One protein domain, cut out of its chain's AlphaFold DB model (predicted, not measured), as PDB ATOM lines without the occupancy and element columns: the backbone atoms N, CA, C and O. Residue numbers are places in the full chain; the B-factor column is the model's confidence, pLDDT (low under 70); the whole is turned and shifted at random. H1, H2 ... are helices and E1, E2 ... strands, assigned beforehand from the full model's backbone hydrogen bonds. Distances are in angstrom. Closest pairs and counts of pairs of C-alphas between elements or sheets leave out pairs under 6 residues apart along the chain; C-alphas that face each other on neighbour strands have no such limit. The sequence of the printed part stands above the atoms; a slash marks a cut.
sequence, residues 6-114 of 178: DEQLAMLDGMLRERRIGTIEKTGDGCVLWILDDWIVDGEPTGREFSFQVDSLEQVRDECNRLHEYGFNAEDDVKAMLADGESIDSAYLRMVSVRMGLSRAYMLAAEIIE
ATOM      1  N   ASP A   6     178.032 211.007 165.349       93.25
ATOM      2  CA  ASP A   6     177.118 211.881 166.093       93.25
ATOM      3  C   ASP A   6     176.503 212.972 165.197       93.25
ATOM      4  O   ASP A   6     175.312 213.265 165.317       93.25
ATOM      5  N   GLU A   7     177.274 213.532 164.260       92.81
ATOM      6  CA  GLU A   7     176.774 214.503 163.275       92.81
ATOM      7  C   GLU A   7     175.816 213.845 162.277       92.81
ATOM      8  O   GLU A   7     174.727 214.361 162.030       92.81
ATOM      9  N   GLN A   8     176.180 212.674 161.752       94.06
ATOM     10  CA  GLN A   8     175.330 211.890 160.854       94.06
ATOM     11  C   GLN A   8     174.007 211.486 161.519       94.06
ATOM     12  O   GLN A   8     172.943 211.574 160.904       94.06
ATOM     13  N   LEU A   9     174.050 211.077 162.789       95.75
ATOM     14  CA  LEU A   9     172.862 210.706 163.550       95.75
ATOM     15  C   LEU A   9     171.964 211.919 163.826       95.75
ATOM     16  O   LEU A   9     170.745 211.806 163.718       95.75
ATOM     17  N   ALA A  10     172.549 213.083 164.126       95.81
ATOM     18  CA  ALA A  10     171.798 214.326 164.287       95.81
ATOM     19  C   ALA A  10     171.118 214.765 162.977       95.81
ATOM     20  O   ALA A  10     169.968 215.207 163.001       95.81
ATOM     21  N   MET A  11     171.789 214.595 161.830       95.06
ATOM     22  CA  MET A  11     171.184 214.824 160.513       95.06
ATOM     23  C   MET A  11     169.996 213.884 160.274       95.06
ATOM     24  O   MET A  11     168.919 214.346 159.893       95.06
ATOM     25  N   LEU A  12     170.158 212.586 160.560       97.00
ATOM     26  CA  LEU A  12     169.074 211.611 160.434       97.00
ATOM     27  C   LEU A  12     167.884 211.972 161.334       97.00
ATOM     28  O   LEU A  12     166.746 211.954 160.865       97.00
ATOM     29  N   ASP A  13     168.123 212.334 162.598       97.88
ATOM     30  CA  ASP A  13     167.059 212.756 163.516       97.88
ATOM     31  C   ASP A  13     166.300 213.982 162.987       97.88
ATOM     32  O   ASP A  13     165.067 213.993 162.969       97.88
ATOM     33  N   GLY A  14     167.021 214.982 162.472       97.19
ATOM     34  CA  GLY A  14     166.428 216.153 161.828       97.19
ATOM     35  C   GLY A  14     165.507 215.778 160.664       97.19
ATOM     36  O   GLY A  14     164.337 216.173 160.651       97.19
ATOM     37  N   MET A  15     165.993 214.947 159.735       96.38
ATOM     38  CA  MET A  15     165.225 214.501 158.566       96.38
ATOM     39  C   MET A  15     163.994 213.665 158.956       96.38
ATOM     40  O   MET A  15     162.924 213.813 158.357       96.38
ATOM     41  N   LEU A  16     164.111 212.800 159.971       97.00
ATOM     42  CA  LEU A  16     162.992 212.001 160.482       97.00
ATOM     43  C   LEU A  16     161.890 212.883 161.079       97.00
ATOM     44  O   LEU A  16     160.706 212.660 160.794       97.00
ATOM     45  N   ARG A  17     162.267 213.894 161.871       96.25
ATOM     46  CA  ARG A  17     161.326 214.828 162.504       96.25
ATOM     47  C   ARG A  17     160.641 215.720 161.479       96.25
ATOM     48  O   ARG A  17     159.417 215.839 161.503       96.25
ATOM     49  N   GLU A  18     161.408 216.308 160.564       95.56
ATOM     50  CA  GLU A  18     160.895 217.194 159.515       95.56
ATOM     51  C   GLU A  18     159.857 216.481 158.641       95.56
ATOM     52  O   GLU A  18     158.767 216.999 158.391       95.56
ATOM     53  N   ARG A  19     160.150 215.237 158.246       93.88
ATOM     54  CA  ARG A  19     159.254 214.420 157.419       93.88
ATOM     55  C   ARG A  19     158.146 213.726 158.222       93.88
ATOM     56  O   ARG A  19     157.395 212.938 157.647       93.88
ATOM     57  N   ARG A  20     158.030 214.014 159.528       94.38
ATOM     58  CA  ARG A  20     157.068 213.407 160.470       94.38
ATOM     59  C   ARG A  20     157.083 211.874 160.443       94.38
ATOM     60  O   ARG A  20     156.043 211.240 160.565       94.38
ATOM     61  N   ILE A  21     158.261 211.285 160.273       95.81
ATOM     62  CA  ILE A  21     158.457 209.830 160.275       95.81
ATOM     63  C   ILE A  21     158.697 209.330 161.696       95.81
ATOM     64  O   ILE A  21     158.229 208.255 162.060       95.81
ATOM     65  N   GLY A  22     159.452 210.087 162.492       96.38
ATOM     66  CA  GLY A  22     159.964 209.595 163.758       96.38
ATOM     67  C   GLY A  22     161.045 210.477 164.361       96.38
ATOM     68  O   GLY A  22     161.177 211.649 164.014       96.38
ATOM     69  N   THR A  23     161.819 209.888 165.259       97.38
ATOM     70  CA  THR A  23     163.026 210.469 165.851       97.38
ATOM     71  C   THR A  23     164.001 209.349 166.186       97.38
ATOM     72  O   THR A  23     163.581 208.210 166.403       97.38
ATOM     73  N   ILE A  24     165.292 209.654 166.208       97.69
ATOM     74  CA  ILE A  24     166.323 208.734 166.672       97.69
ATOM     75  C   ILE A  24     167.231 209.451 167.662       97.69
ATOM     76  O   ILE A  24     167.639 210.588 167.443       97.69
ATOM     77  N   GLU A  25     167.559 208.779 168.757       95.19
ATOM     78  CA  GLU A  25     168.473 209.307 169.760       95.19
ATOM     79  C   GLU A  25     169.557 208.294 170.112       95.19
ATOM     80  O   GLU A  25     169.318 207.085 170.174       95.19
ATOM     81  N   LYS A  26     170.762 208.802 170.373       93.06
ATOM     82  CA  LYS A  26     171.851 207.993 170.908       93.06
ATOM     83  C   LYS A  26     171.632 207.778 172.397       93.06
ATOM     84  O   LYS A  26     171.481 208.730 173.160       93.06
ATOM     85  N   THR A  27     171.678 206.525 172.816       90.06
ATOM     86  CA  THR A  27     171.703 206.137 174.228       90.06
ATOM     87  C   THR A  27     173.050 205.493 174.546       90.06
ATOM     88  O   THR A  27     173.818 205.194 173.635       90.06
ATOM     89  N   GLY A  28     173.383 205.328 175.832       81.69
ATOM     90  CA  GLY A  28     174.744 204.983 176.280       81.69
ATOM     91  C   GLY A  28     175.452 203.880 175.476       81.69
ATOM     92  O   GLY A  28     176.624 204.048 175.154       81.69
ATOM     93  N   ASP A  29     174.725 202.825 175.091       78.94
ATOM     94  CA  ASP A  29     175.267 201.661 174.375       78.94
ATOM     95  C   ASP A  29     174.665 201.461 172.962       78.94
ATOM     96  O   ASP A  29     174.816 200.386 172.380       78.94
ATOM     97  N   GLY A  30     173.938 202.438 172.406       91.62
ATOM     98  CA  GLY A  30     173.256 202.258 171.121       91.62
ATOM     99  C   GLY A  30     172.373 203.422 170.690       91.62
ATOM    100  O   GLY A  30     172.664 204.584 170.959       91.62
ATOM    101  N   CYS A  31     171.281 203.109 169.999       95.12
ATOM    102  CA  CYS A  31     170.288 204.074 169.546       95.12
ATOM    103  C   CYS A  31     168.872 203.598 169.867       95.12
ATOM    104  O   CYS A  31     168.580 202.399 169.868       95.12
ATOM    105  N   VAL A  32     167.996 204.563 170.121       96.56
ATOM    106  CA  VAL A  32     166.553 204.364 170.235       96.56
ATOM    107  C   VAL A  32     165.904 205.083 169.065       96.56
ATOM    108  O   VAL A  32     166.015 206.299 168.935       96.56
ATOM    109  N   LEU A  33     165.252 204.320 168.193       96.31
ATOM    110  CA  LEU A  33     164.487 204.811 167.055       96.31
ATOM    111  C   LEU A  33     162.998 204.747 167.391       96.31
ATOM    112  O   LEU A  33     162.457 203.671 167.634       96.31
ATOM    113  N   TRP A  34     162.317 205.883 167.344       96.25
ATOM    114  CA  TRP A  34     160.870 205.969 167.478       96.25
ATOM    115  C   TRP A  34     160.236 206.266 166.119       96.25
ATOM    116  O   TRP A  34     160.494 207.320 165.542       96.25
ATOM    117  N   ILE A  35     159.396 205.365 165.608       96.19
ATOM    118  CA  ILE A  35     158.677 205.518 164.334       96.19
ATOM    119  C   ILE A  35     157.202 205.801 164.588       96.19
ATOM    120  O   ILE A  35     156.535 205.037 165.282       96.19
ATOM    121  N   LEU A  36     156.678 206.861 163.984       94.38
ATOM    122  CA  LEU A  36     155.271 207.235 164.075       94.38
ATOM    123  C   LEU A  36     154.391 206.325 163.209       94.38
ATOM    124  O   LEU A  36     154.789 205.890 162.130       94.38
ATOM    125  N   ASP A  37     153.177 206.053 163.680       88.75
ATOM    126  CA  ASP A  37     152.183 205.231 162.976       88.75
ATOM    127  C   ASP A  37     151.058 206.061 162.324       88.75
ATOM    128  O   ASP A  37     150.016 205.517 161.971       88.75
ATOM    129  N   ASP A  38     151.286 207.370 162.148       80.44
ATOM    130  CA  ASP A  38     150.365 208.397 161.622       80.44
ATOM    131  C   ASP A  38     149.063 208.611 162.420       80.44
ATOM    132  O   ASP A  38     148.234 209.445 162.039       80.44
ATOM    133  N   TRP A  39     148.879 207.916 163.546       82.75
ATOM    134  CA  TRP A  39     147.735 208.112 164.431       82.75
ATOM    135  C   TRP A  39     148.027 209.135 165.528       82.75
ATOM    136  O   TRP A  39     149.169 209.377 165.916       82.75
ATOM    137  N   ILE A  40     146.958 209.759 166.021       82.81
ATOM    138  CA  ILE A  40     147.004 210.698 167.141       82.81
ATOM    139  C   ILE A  40     146.009 210.215 168.191       82.81
ATOM    140  O   ILE A  40     144.818 210.081 167.902       82.81
ATOM    141  N   VAL A  41     146.493 209.991 169.409       78.62
ATOM    142  CA  VAL A  41     145.680 209.628 170.576       78.62
ATOM    143  C   VAL A  41     145.887 210.703 171.632       78.62
ATOM    144  O   VAL A  41     147.015 211.069 171.937       78.62
ATOM    145  N   ASP A  42     144.790 211.273 172.135       83.88
ATOM    146  CA  ASP A  42     144.807 212.352 173.135       83.88
ATOM    147  C   ASP A  42     145.682 213.568 172.768       83.88
ATOM    148  O   ASP A  42     146.172 214.293 173.631       83.88
ATOM    149  N   GLY A  43     145.831 213.835 171.467       82.94
ATOM    150  CA  GLY A  43     146.614 214.957 170.941       82.94
ATOM    151  C   GLY A  43     148.090 214.646 170.688       82.94
ATOM    152  O   GLY A  43     148.766 215.480 170.091       82.94
ATOM    153  N   GLU A  44     148.561 213.450 171.045       82.50
ATOM    154  CA  GLU A  44     149.946 213.022 170.851       82.50
ATOM    155  C   GLU A  44     150.072 212.011 169.698       82.50
ATOM    156  O   GLU A  44     149.229 211.115 169.569       82.50
ATOM    157  N   PRO A  45     151.109 212.127 168.844       84.12
ATOM    158  CA  PRO A  45     151.414 211.118 167.841       84.12
ATOM    159  C   PRO A  45     151.702 209.765 168.490       84.12
ATOM    160  O   PRO A  45     152.504 209.665 169.420       84.12
ATOM    161  N   THR A  46     151.092 208.709 167.968       88.62
ATOM    162  CA  THR A  46     151.431 207.342 168.355       88.62
ATOM    163  C   THR A  46     152.552 206.783 167.486       88.62
ATOM    164  O   THR A  46     152.904 207.332 166.439       88.62
ATOM    165  N   GLY A  47     153.178 205.706 167.954       91.00
ATOM    166  CA  GLY A  47     154.331 205.134 167.282       91.00
ATOM    167  C   GLY A  47     154.878 203.896 167.970       91.00
ATOM    168  O   GLY A  47     154.231 203.302 168.839       91.00
ATOM    169  N   ARG A  48     156.069 203.494 167.538       91.69
ATOM    170  CA  ARG A  48     156.785 202.313 168.008       91.69
ATOM    171  C   ARG A  48     158.250 202.621 168.242       91.69
ATOM    172  O   ARG A  48     158.904 203.226 167.398       91.69
ATOM    173  N   GLU A  49     158.735 202.144 169.378       93.25
ATOM    174  CA  GLU A  49     160.133 202.223 169.771       93.25
ATOM    175  C   GLU A  49     160.898 200.982 169.314       93.25
ATOM    176  O   GLU A  49     160.433 199.851 169.476       93.25
ATOM    177  N   PHE A  50     162.104 201.200 168.809       92.88
ATOM    178  CA  PHE A  50     163.070 200.173 168.468       92.88
ATOM    179  C   PHE A  50     164.409 200.544 169.097       92.88
ATOM    180  O   PHE A  50     164.985 201.580 168.782       92.88
ATOM    181  N   SER A  51     164.908 199.689 169.984       93.62
ATOM    182  CA  SER A  51     166.222 199.852 170.609       93.62
ATOM    183  C   SER A  51     167.220 198.887 169.981       93.62
ATOM    184  O   SER A  51     166.949 197.686 169.908       93.62
ATOM    185  N   PHE A  52     168.379 199.388 169.563       93.50
ATOM    186  CA  PHE A  52     169.436 198.571 168.970       93.50
ATOM    187  C   PHE A  52     170.829 199.132 169.265       93.50
ATOM    188  O   PHE A  52     171.021 200.338 169.411       93.50
ATOM    189  N   GLN A  53     171.811 198.239 169.381       94.81
ATOM    190  CA  GLN A  53     173.204 198.609 169.633       94.81
ATOM    191  C   GLN A  53     173.909 198.867 168.311       94.81
ATOM    192  O   GLN A  53     174.032 197.950 167.500       94.81
ATOM    193  N   VAL A  54     174.348 200.107 168.105       93.00
ATOM    194  CA  VAL A  54     175.002 200.554 166.874       93.00
ATOM    195  C   VAL A  54     176.061 201.605 167.172       93.00
ATOM    196  O   VAL A  54     175.903 202.410 168.094       93.00
ATOM    197  N   ASP A  55     177.130 201.601 166.383       92.94
ATOM    198  CA  ASP A  55     178.241 202.553 166.465       92.94
ATOM    199  C   ASP A  55     178.496 203.321 165.158       92.94
ATOM    200  O   ASP A  55     179.392 204.167 165.114       92.94
ATOM    201  N   SER A  56     177.685 203.077 164.123       94.44
ATOM    202  CA  SER A  56     177.757 203.774 162.839       94.44
ATOM    203  C   SER A  56     176.383 203.947 162.184       94.44
ATOM    204  O   SER A  56     175.420 203.237 162.500       94.44
ATOM    205  N   LEU A  57     176.286 204.885 161.237       95.50
ATOM    206  CA  LEU A  57     175.046 205.133 160.506       95.50
ATOM    207  C   LEU A  57     174.706 203.984 159.535       95.50
ATOM    208  O   LEU A  57     173.531 203.689 159.325       95.50
ATOM    209  N   GLU A  58     175.699 203.273 158.996       96.19
ATOM    210  CA  GLU A  58     175.491 202.068 158.183       96.19
ATOM    211  C   GLU A  58     174.760 200.988 158.976       96.19
ATOM    212  O   GLU A  58     173.846 200.352 158.455       96.19
ATOM    213  N   GLN A  59     175.109 200.811 160.251       95.88
ATOM    214  CA  GLN A  59     174.414 199.855 161.103       95.88
ATOM    215  C   GLN A  59     172.985 200.310 161.420       95.88
ATOM    216  O   GLN A  59     172.079 199.481 161.427       95.88
ATOM    217  N   VAL A  60     172.754 201.616 161.620       95.75
ATOM    218  CA  VAL A  60     171.392 202.172 161.750       95.75
ATOM    219  C   VAL A  60     170.569 201.874 160.493       95.75
ATOM    220  O   VAL A  60     169.435 201.404 160.598       95.75
ATOM    221  N   ARG A  61     171.136 202.109 159.302       96.75
ATOM    222  CA  ARG A  61     170.504 201.803 158.011       96.75
ATOM    223  C   ARG A  61     170.149 200.319 157.922       96.75
ATOM    224  O   ARG A  61     169.003 199.975 157.627       96.75
ATOM    225  N   ASP A  62     171.118 199.448 158.178       95.56
ATOM    226  CA  ASP A  62     170.953 198.002 158.049       95.56
ATOM    227  C   ASP A  62     169.915 197.468 159.045       95.56
ATOM    228  O   ASP A  62     169.095 196.615 158.695       95.56
ATOM    229  N   GLU A  63     169.874 198.023 160.257       95.44
ATOM    230  CA  GLU A  63     168.896 197.662 161.276       95.44
ATOM    231  C   GLU A  63     167.481 198.140 160.920       95.44
ATOM    232  O   GLU A  63     166.525 197.370 161.049       95.44
ATOM    233  N   CYS A  64     167.331 199.352 160.370       95.19
ATOM    234  CA  CYS A  64     166.059 199.815 159.804       95.19
ATOM    235  C   CYS A  64     165.553 198.860 158.712       95.19
ATOM    236  O   CYS A  64     164.374 198.489 158.713       95.19
ATOM    237  N   ASN A  65     166.436 198.413 157.810       94.88
ATOM    238  CA  ASN A  65     166.065 197.460 156.764       94.88
ATOM    239  C   ASN A  65     165.683 196.091 157.348       94.88
ATOM    240  O   ASN A  65     164.650 195.522 156.993       94.88
ATOM    241  N   ARG A  66     166.470 195.580 158.303       95.12
ATOM    242  CA  ARG A  66     166.185 194.315 158.993       95.12
ATOM    243  C   ARG A  66     164.820 194.351 159.677       95.12
ATOM    244  O   ARG A  66     164.060 193.387 159.574       95.12
ATOM    245  N   LEU A  67     164.496 195.446 160.367       92.75
ATOM    246  CA  LEU A  67     163.200 195.653 161.016       92.75
ATOM    247  C   LEU A  67     162.057 195.709 159.993       92.75
ATOM    248  O   LEU A  67     161.036 195.052 160.195       92.75
ATOM    249  N   HIS A  68     162.249 196.424 158.882       91.06
ATOM    250  CA  HIS A  68     161.274 196.528 157.794       91.06
ATOM    251  C   HIS A  68     160.976 195.183 157.101       91.06
ATOM    252  O   HIS A  68     159.817 194.902 156.757       91.06
ATOM    253  N   GLU A  69     162.006 194.363 156.873       89.12
ATOM    254  CA  GLU A  69     161.887 193.084 156.166       89.12
ATOM    255  C   GLU A  69     161.447 191.931 157.081       89.12
ATOM    256  O   GLU A  69     160.570 191.154 156.697       89.12
ATOM    257  N   TYR A  70     162.032 191.818 158.281       81.69
ATOM    258  CA  TYR A  70     161.916 190.613 159.120       81.69
ATOM    259  C   TYR A  70     161.670 190.868 160.612       81.69
ATOM    260  O   TYR A  70     161.240 189.957 161.316       81.69
ATOM    261  N   GLY A  71     162.013 192.048 161.131       71.62
ATOM    262  CA  GLY A  71     162.111 192.278 162.578       71.62
ATOM    263  C   GLY A  71     160.843 192.794 163.255       71.62
ATOM    264  O   GLY A  71     160.771 192.785 164.481       71.62
ATOM    265  N   PHE A  72     159.846 193.231 162.490       71.62
ATOM    266  CA  PHE A  72     158.606 193.776 163.029       71.62
ATOM    267  C   PHE A  72     157.571 192.673 163.322       71.62
ATOM    268  O   PHE A  72     156.828 192.243 162.436       71.62
ATOM    269  N   ASN A  73     157.515 192.204 164.575       74.88
ATOM    270  CA  ASN A  73     156.459 191.297 165.037       74.88
ATOM    271  C   ASN A  73     155.184 192.079 165.390       74.88
ATOM    272  O   ASN A  73     154.937 192.407 166.547       74.88
ATOM    273  N   ALA A  74     154.357 192.340 164.379       79.69
ATOM    274  CA  ALA A  74     153.105 193.078 164.534       79.69
ATOM    275  C   ALA A  74     152.040 192.352 165.381       79.69
ATOM    276  O   ALA A  74     151.029 192.953 165.730       79.69
ATOM    277  N   GLU A  75     152.193 191.054 165.667       85.88
ATOM    278  CA  GLU A  75     151.103 190.251 166.230       85.88
ATOM    279  C   GLU A  75     150.733 190.680 167.656       85.88
ATOM    280  O   GLU A  75     149.554 190.886 167.950       85.88
ATOM    281  N   ASP A  76     151.723 190.833 168.536       86.19
ATOM    282  CA  ASP A  76     151.480 191.212 169.934       86.19
ATOM    283  C   ASP A  76     150.989 192.660 170.043       86.19
ATOM    284  O   ASP A  76     150.095 192.966 170.835       86.19
ATOM    285  N   ASP A  77     151.490 193.519 169.163       85.50
ATOM    286  CA  ASP A  77     151.071 194.907 169.029       85.50
ATOM    287  C   ASP A  77     149.614 195.035 168.582       85.50
ATOM    288  O   ASP A  77     148.841 195.780 169.187       85.50
ATOM    289  N   VAL A  78     149.212 194.270 167.566       88.62
ATOM    290  CA  VAL A  78     147.818 194.215 167.112       88.62
ATOM    291  C   VAL A  78     146.927 193.645 168.212       88.62
ATOM    292  O   VAL A  78     145.858 194.193 168.463       88.62
ATOM    293  N   LYS A  79     147.348 192.586 168.918       90.62
ATOM    294  CA  LYS A  79     146.576 192.037 170.047       90.62
ATOM    295  C   LYS A  79     146.344 193.075 171.143       90.62
ATOM    296  O   LYS A  79     145.229 193.146 171.654       90.62
ATOM    297  N   ALA A  80     147.363 193.862 171.491       88.38
ATOM    298  CA  ALA A  80     147.240 194.931 172.477       88.38
ATOM    299  C   ALA A  80     146.252 196.011 172.005       88.38
ATOM    300  O   ALA A  80     145.305 196.318 172.721       88.38
ATOM    301  N   MET A  81     146.382 196.488 170.760       90.00
ATOM    302  CA  MET A  81     145.452 197.469 170.183       90.00
ATOM    303  C   MET A  81     144.000 196.972 170.197       90.00
ATOM    304  O   MET A  81     143.089 197.693 170.601       90.00
ATOM    305  N   LEU A  82     143.773 195.718 169.796       93.31
ATOM    306  CA  LEU A  82     142.441 195.111 169.812       93.31
ATOM    307  C   LEU A  82     141.882 194.986 171.238       93.31
ATOM    308  O   LEU A  82     140.678 195.149 171.436       93.31
ATOM    309  N   ALA A  83     142.731 194.700 172.231       93.19
ATOM    310  CA  ALA A  83     142.328 194.654 173.637       93.19
ATOM    311  C   ALA A  83     141.921 196.039 174.171       93.19
ATOM    312  O   ALA A  83     140.997 196.124 174.981       93.19
ATOM    313  N   ASP A  84     142.540 197.102 173.655       89.50
ATOM    314  CA  ASP A  84     142.217 198.499 173.966       89.50
ATOM    315  C   ASP A  84     140.992 199.028 173.190       89.50
ATOM    316  O   ASP A  84     140.547 200.157 173.398       89.50
ATOM    317  N   GLY A  85     140.389 198.195 172.332       91.06
ATOM    318  CA  GLY A  85     139.153 198.499 171.608       91.06
ATOM    319  C   GLY A  85     139.349 199.093 170.213       91.06
ATOM    320  O   GLY A  85     138.366 199.518 169.600       91.06
ATOM    321  N   GLU A  86     140.577 199.105 169.687       89.75
ATOM    322  CA  GLU A  86     140.837 199.475 168.294       89.75
ATOM    323  C   GLU A  86     140.192 198.480 167.324       89.75
ATOM    324  O   GLU A  86     140.055 197.283 167.594       89.75
ATOM    325  N   SER A  87     139.814 198.975 166.146       92.50
ATOM    326  CA  SER A  87     139.347 198.104 165.069       92.50
ATOM    327  C   SER A  87     140.519 197.360 164.423       92.50
ATOM    328  O   SER A  87     141.649 197.848 164.411       92.50
ATOM    329  N   ILE A  88     140.249 196.197 163.824       92.62
ATOM    330  CA  ILE A  88     141.278 195.445 163.090       92.62
ATOM    331  C   ILE A  88     141.855 196.247 161.917       92.62
ATOM    332  O   ILE A  88     143.055 196.175 161.669       92.62
ATOM    333  N   ASP A  89     141.027 197.051 161.247       91.81
ATOM    334  CA  ASP A  89     141.455 197.904 160.137       91.81
ATOM    335  C   ASP A  89     142.373 199.027 160.638       91.81
ATOM    336  O   ASP A  89     143.417 199.279 160.039       91.81
ATOM    337  N   SER A  90     142.033 199.655 161.772       90.56
ATOM    338  CA  SER A  90     142.882 200.664 162.421       90.56
ATOM    339  C   SER A  90     144.224 200.066 162.837       90.56
ATOM    340  O   SER A  90     145.272 200.610 162.496       90.56
ATOM    341  N   ALA A  91     144.204 198.921 163.526       90.62
ATOM    342  CA  ALA A  91     145.419 198.244 163.955       90.62
ATOM    343  C   ALA A  91     146.297 197.874 162.750       90.62
ATOM    344  O   ALA A  91     147.495 198.143 162.751       90.62
ATOM    345  N   TYR A  92     145.702 197.341 161.679       89.00
ATOM    346  CA  TYR A  92     146.417 197.038 160.440       89.00
ATOM    347  C   TYR A  92     147.063 198.284 159.817       89.00
ATOM    348  O   TYR A  92     148.252 198.256 159.501       89.00
ATOM    349  N   LEU A  93     146.315 199.384 159.668       89.62
ATOM    350  CA  LEU A  93     146.827 200.620 159.069       89.62
ATOM    351  C   LEU A  93     147.986 201.211 159.872       89.62
ATOM    352  O   LEU A  93     149.009 201.556 159.283       89.62
ATOM    353  N   ARG A  94     147.878 201.235 161.203       90.94
ATOM    354  CA  ARG A  94     148.958 201.689 162.087       90.94
ATOM    355  C   ARG A  94     150.230 200.862 161.880       90.94
ATOM    356  O   ARG A  94     151.315 201.410 161.713       90.94
ATOM    357  N   MET A  95     150.112 199.535 161.798       90.00
ATOM    358  CA  MET A  95     151.264 198.656 161.549       90.00
ATOM    359  C   MET A  95     151.871 198.842 160.150       90.00
ATOM    360  O   MET A  95     153.092 198.771 159.991       90.00
ATOM    361  N   VAL A  96     151.049 199.133 159.137       90.19
ATOM    362  CA  VAL A  96     151.536 199.501 157.800       90.19
ATOM    363  C   VAL A  96     152.308 200.822 157.843       90.19
ATOM    364  O   VAL A  96     153.400 200.882 157.277       90.19
ATOM    365  N   SER A  97     151.803 201.845 158.540       91.81
ATOM    366  CA  SER A  97     152.497 203.132 158.689       91.81
ATOM    367  C   SER A  97     153.852 202.978 159.378       91.81
ATOM    368  O   SER A  97     154.846 203.467 158.845       91.81
ATOM    369  N   VAL A  98     153.948 202.195 160.462       93.44
ATOM    370  CA  VAL A  98     155.244 201.899 161.112       93.44
ATOM    371  C   VAL A  98     156.215 201.236 160.137       93.44
ATOM    372  O   VAL A  98     157.372 201.640 160.020       93.44
ATOM    373  N   ARG A  99     155.751 200.235 159.382       92.69
ATOM    374  CA  ARG A  99     156.596 199.535 158.408       92.69
ATOM    375  C   ARG A  99     157.088 200.459 157.293       92.69
ATOM    376  O   ARG A  99     158.238 200.337 156.862       92.69
ATOM    377  N   MET A 100     156.240 201.374 156.829       93.25
ATOM    378  CA  MET A 100     156.618 202.409 155.866       93.25
ATOM    379  C   MET A 100     157.602 203.412 156.473       93.25
ATOM    380  O   MET A 100     158.550 203.808 155.798       93.25
ATOM    381  N   GLY A 101     157.425 203.779 157.742       95.19
ATOM    382  CA  GLY A 101     158.348 204.635 158.478       95.19
ATOM    383  C   GLY A 101     159.747 204.030 158.590       95.19
ATOM    384  O   GLY A 101     160.720 204.716 158.297       95.19
ATOM    385  N   LEU A 102     159.855 202.728 158.880       95.69
ATOM    386  CA  LEU A 102     161.133 201.999 158.886       95.69
ATOM    387  C   LEU A 102     161.819 201.998 157.511       95.69
ATOM    388  O   LEU A 102     163.018 202.247 157.418       95.69
ATOM    389  N   SER A 103     161.060 201.769 156.434       95.56
ATOM    390  CA  SER A 103     161.593 201.835 155.063       95.56
ATOM    391  C   SER A 103     162.107 203.236 154.721       95.56
ATOM    392  O   SER A 103     163.177 203.381 154.134       95.56
ATOM    393  N   ARG A 104     161.382 204.281 155.132       96.38
ATOM    394  CA  ARG A 104     161.820 205.665 154.933       96.38
ATOM    395  C   ARG A 104     163.054 205.995 155.768       96.38
ATOM    396  O   ARG A 104     163.968 206.604 155.233       96.38
ATOM    397  N   ALA A 105     163.113 205.571 157.030       96.75
ATOM    398  CA  ALA A 105     164.286 205.760 157.883       96.75
ATOM    399  C   ALA A 105     165.538 205.103 157.279       96.75
ATOM    400  O   ALA A 105     166.586 205.738 157.208       96.75
ATOM    401  N   TYR A 106     165.396 203.882 156.750       96.06
ATOM    402  CA  TYR A 106     166.434 203.210 155.965       96.06
ATOM    403  C   TYR A 106     166.916 204.071 154.785       96.06
ATOM    404  O   TYR A 106     168.119 204.272 154.626       96.06
ATOM    405  N   MET A 107     165.993 204.607 153.976       95.81
ATOM    406  CA  MET A 107     166.347 205.430 152.814       95.81
ATOM    407  C   MET A 107     167.064 206.724 153.207       95.81
ATOM    408  O   MET A 107     168.037 207.088 152.559       95.81
ATOM    409  N   LEU A 108     166.616 207.398 154.269       96.50
ATOM    410  CA  LEU A 108     167.249 208.628 154.755       96.50
ATOM    411  C   LEU A 108     168.659 208.366 155.289       96.50
ATOM    412  O   LEU A 108     169.576 209.127 155.008       96.50
ATOM    413  N   ALA A 109     168.852 207.271 156.029       96.31
ATOM    414  CA  ALA A 109     170.181 206.881 156.481       96.31
ATOM    415  C   ALA A 109     171.106 206.593 155.285       96.31
ATOM    416  O   ALA A 109     172.248 207.039 155.278       96.31
ATOM    417  N   ALA A 110     170.605 205.912 154.247       94.56
ATOM    418  CA  ALA A 110     171.359 205.684 153.014       94.56
ATOM    419  C   ALA A 110     171.730 206.995 152.296       94.56
ATOM    420  O   ALA A 110     172.864 207.125 151.855       94.56
ATOM    421  N   GLU A 111     170.816 207.967 152.242       93.44
ATOM    422  CA  GLU A 111     171.041 209.297 151.652       93.44
ATOM    423  C   GLU A 111     172.129 210.094 152.391       93.44
ATOM    424  O   GLU A 111     172.861 210.851 151.772       93.44
ATOM    425  N   ILE A 112     172.291 209.912 153.703       92.19
ATOM    426  CA  ILE A 112     173.367 210.581 154.454       92.19
ATOM    427  C   ILE A 112     174.721 209.884 154.243       92.19
ATOM    428  O   ILE A 112     175.750 210.558 154.190       92.19
ATOM    429  N   ILE A 113     174.740 208.548 154.146       91.88
ATOM    430  CA  ILE A 113     175.971 207.768 153.911       91.88
ATOM    431  C   ILE A 113     176.484 208.012 152.486       91.88
ATOM    432  O   ILE A 113     177.676 208.225 152.275       91.88
ATOM    433  N   GLU A 114     175.573 208.001 151.514       88.88
ATOM    434  CA  GLU A 114     175.851 208.198 150.093       88.88
ATOM    435  C   GLU A 114     174.894 209.265 149.536       88.88
ATOM    436  O   GLU A 114     173.864 208.926 148.938       88.88
TER     437      GLU A 114
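Overview. This is residues 6 to 114 of the 178 residues of an uncharacterized protein of Bifidobacterium platyrrhinorum (UniProt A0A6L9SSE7). What does the fold look like? A strongly twisted antiparallel sheet, in the order E1, E2, E3, has one long helix, H4, running slantwise over one face, with H1 and H2 on either side of H4 on that face. H3 folds back along the other end of H4, off the sheet. What is the make-up? The printed part has 109 residues, with H1 E1 E2 E3 H2 H3 H4 along the chain; the class is mixed, and the whole is compact, with a radius of gyration of the C-alphas of 14.0 A and spans of 41 by 28 by 25 A.

Arrangement. How is the sheet joined? E1, residues 22 to 27, and E2, residues 30 to 41, form an antiparallel hairpin, with N 25 and O 32 within hydrogen-bond range at 2.9 A. E2 and E3, residues 44 to 52, form another, with N 33 and O 50 at 2.8 A. The three make a meander, each strand the antiparallel neighbour of the one before, and E2 bends by 84 degrees at residue 38. Which helices are on it? H4, residues 88 to 113, has a height of 8.7 A over the sheet and stands at 41 degrees to E2 on the local plane; their closest C-alphas, of Asp 37 and Ser 97, are 4.8 A apart. H2, residues 57 to 71, lies over E2 and E3 on the same face, making two layers with H4, helices on one face of a sheet. H1, residues 6 to 18, is on that face too, but over none of the strands, only just, with 2 of its C-alphas falling on E1. What does H4, the hub, touch? It touches H2 at a shallow tilt of 26 degrees, opposite ways, closest at the C-alphas of Arg 61 and Tyr 106, 4.8 A. With residues 105 to 112 alone it touches H1, closest at the C-alphas of Leu 12 and Ala 109, 6.3 A. With residues 88 to 95 alone it touches H3, residues 74 to 83, in a helical hairpin, closest at the C-alphas of Val 78 and Ala 91, 5.7 A. How are the helix backbones formed? In H1, H2, H3 and H4 every O i to N i+4 pair is within hydrogen-bond range.

Along the chain. Where does the first helix begin? C-alpha 6 of H1 is at (177.118, 211.881, 166.093). How long are the elements? H4 measures 37.9 A, E2 28.5 A and E3 24.3 A from first to last C-alpha; H4 ends at C-alpha 113, (175.971, 207.768, 153.911).

Size, cuts and confidence. How far does it reach? The two C-alphas farthest apart, of Gly 85 and Glu 114, are 43.6 A apart. Is anything missing or uncertain? The printed part has no cut, the links are tight, and no printed residue is under 70 in pLDDT.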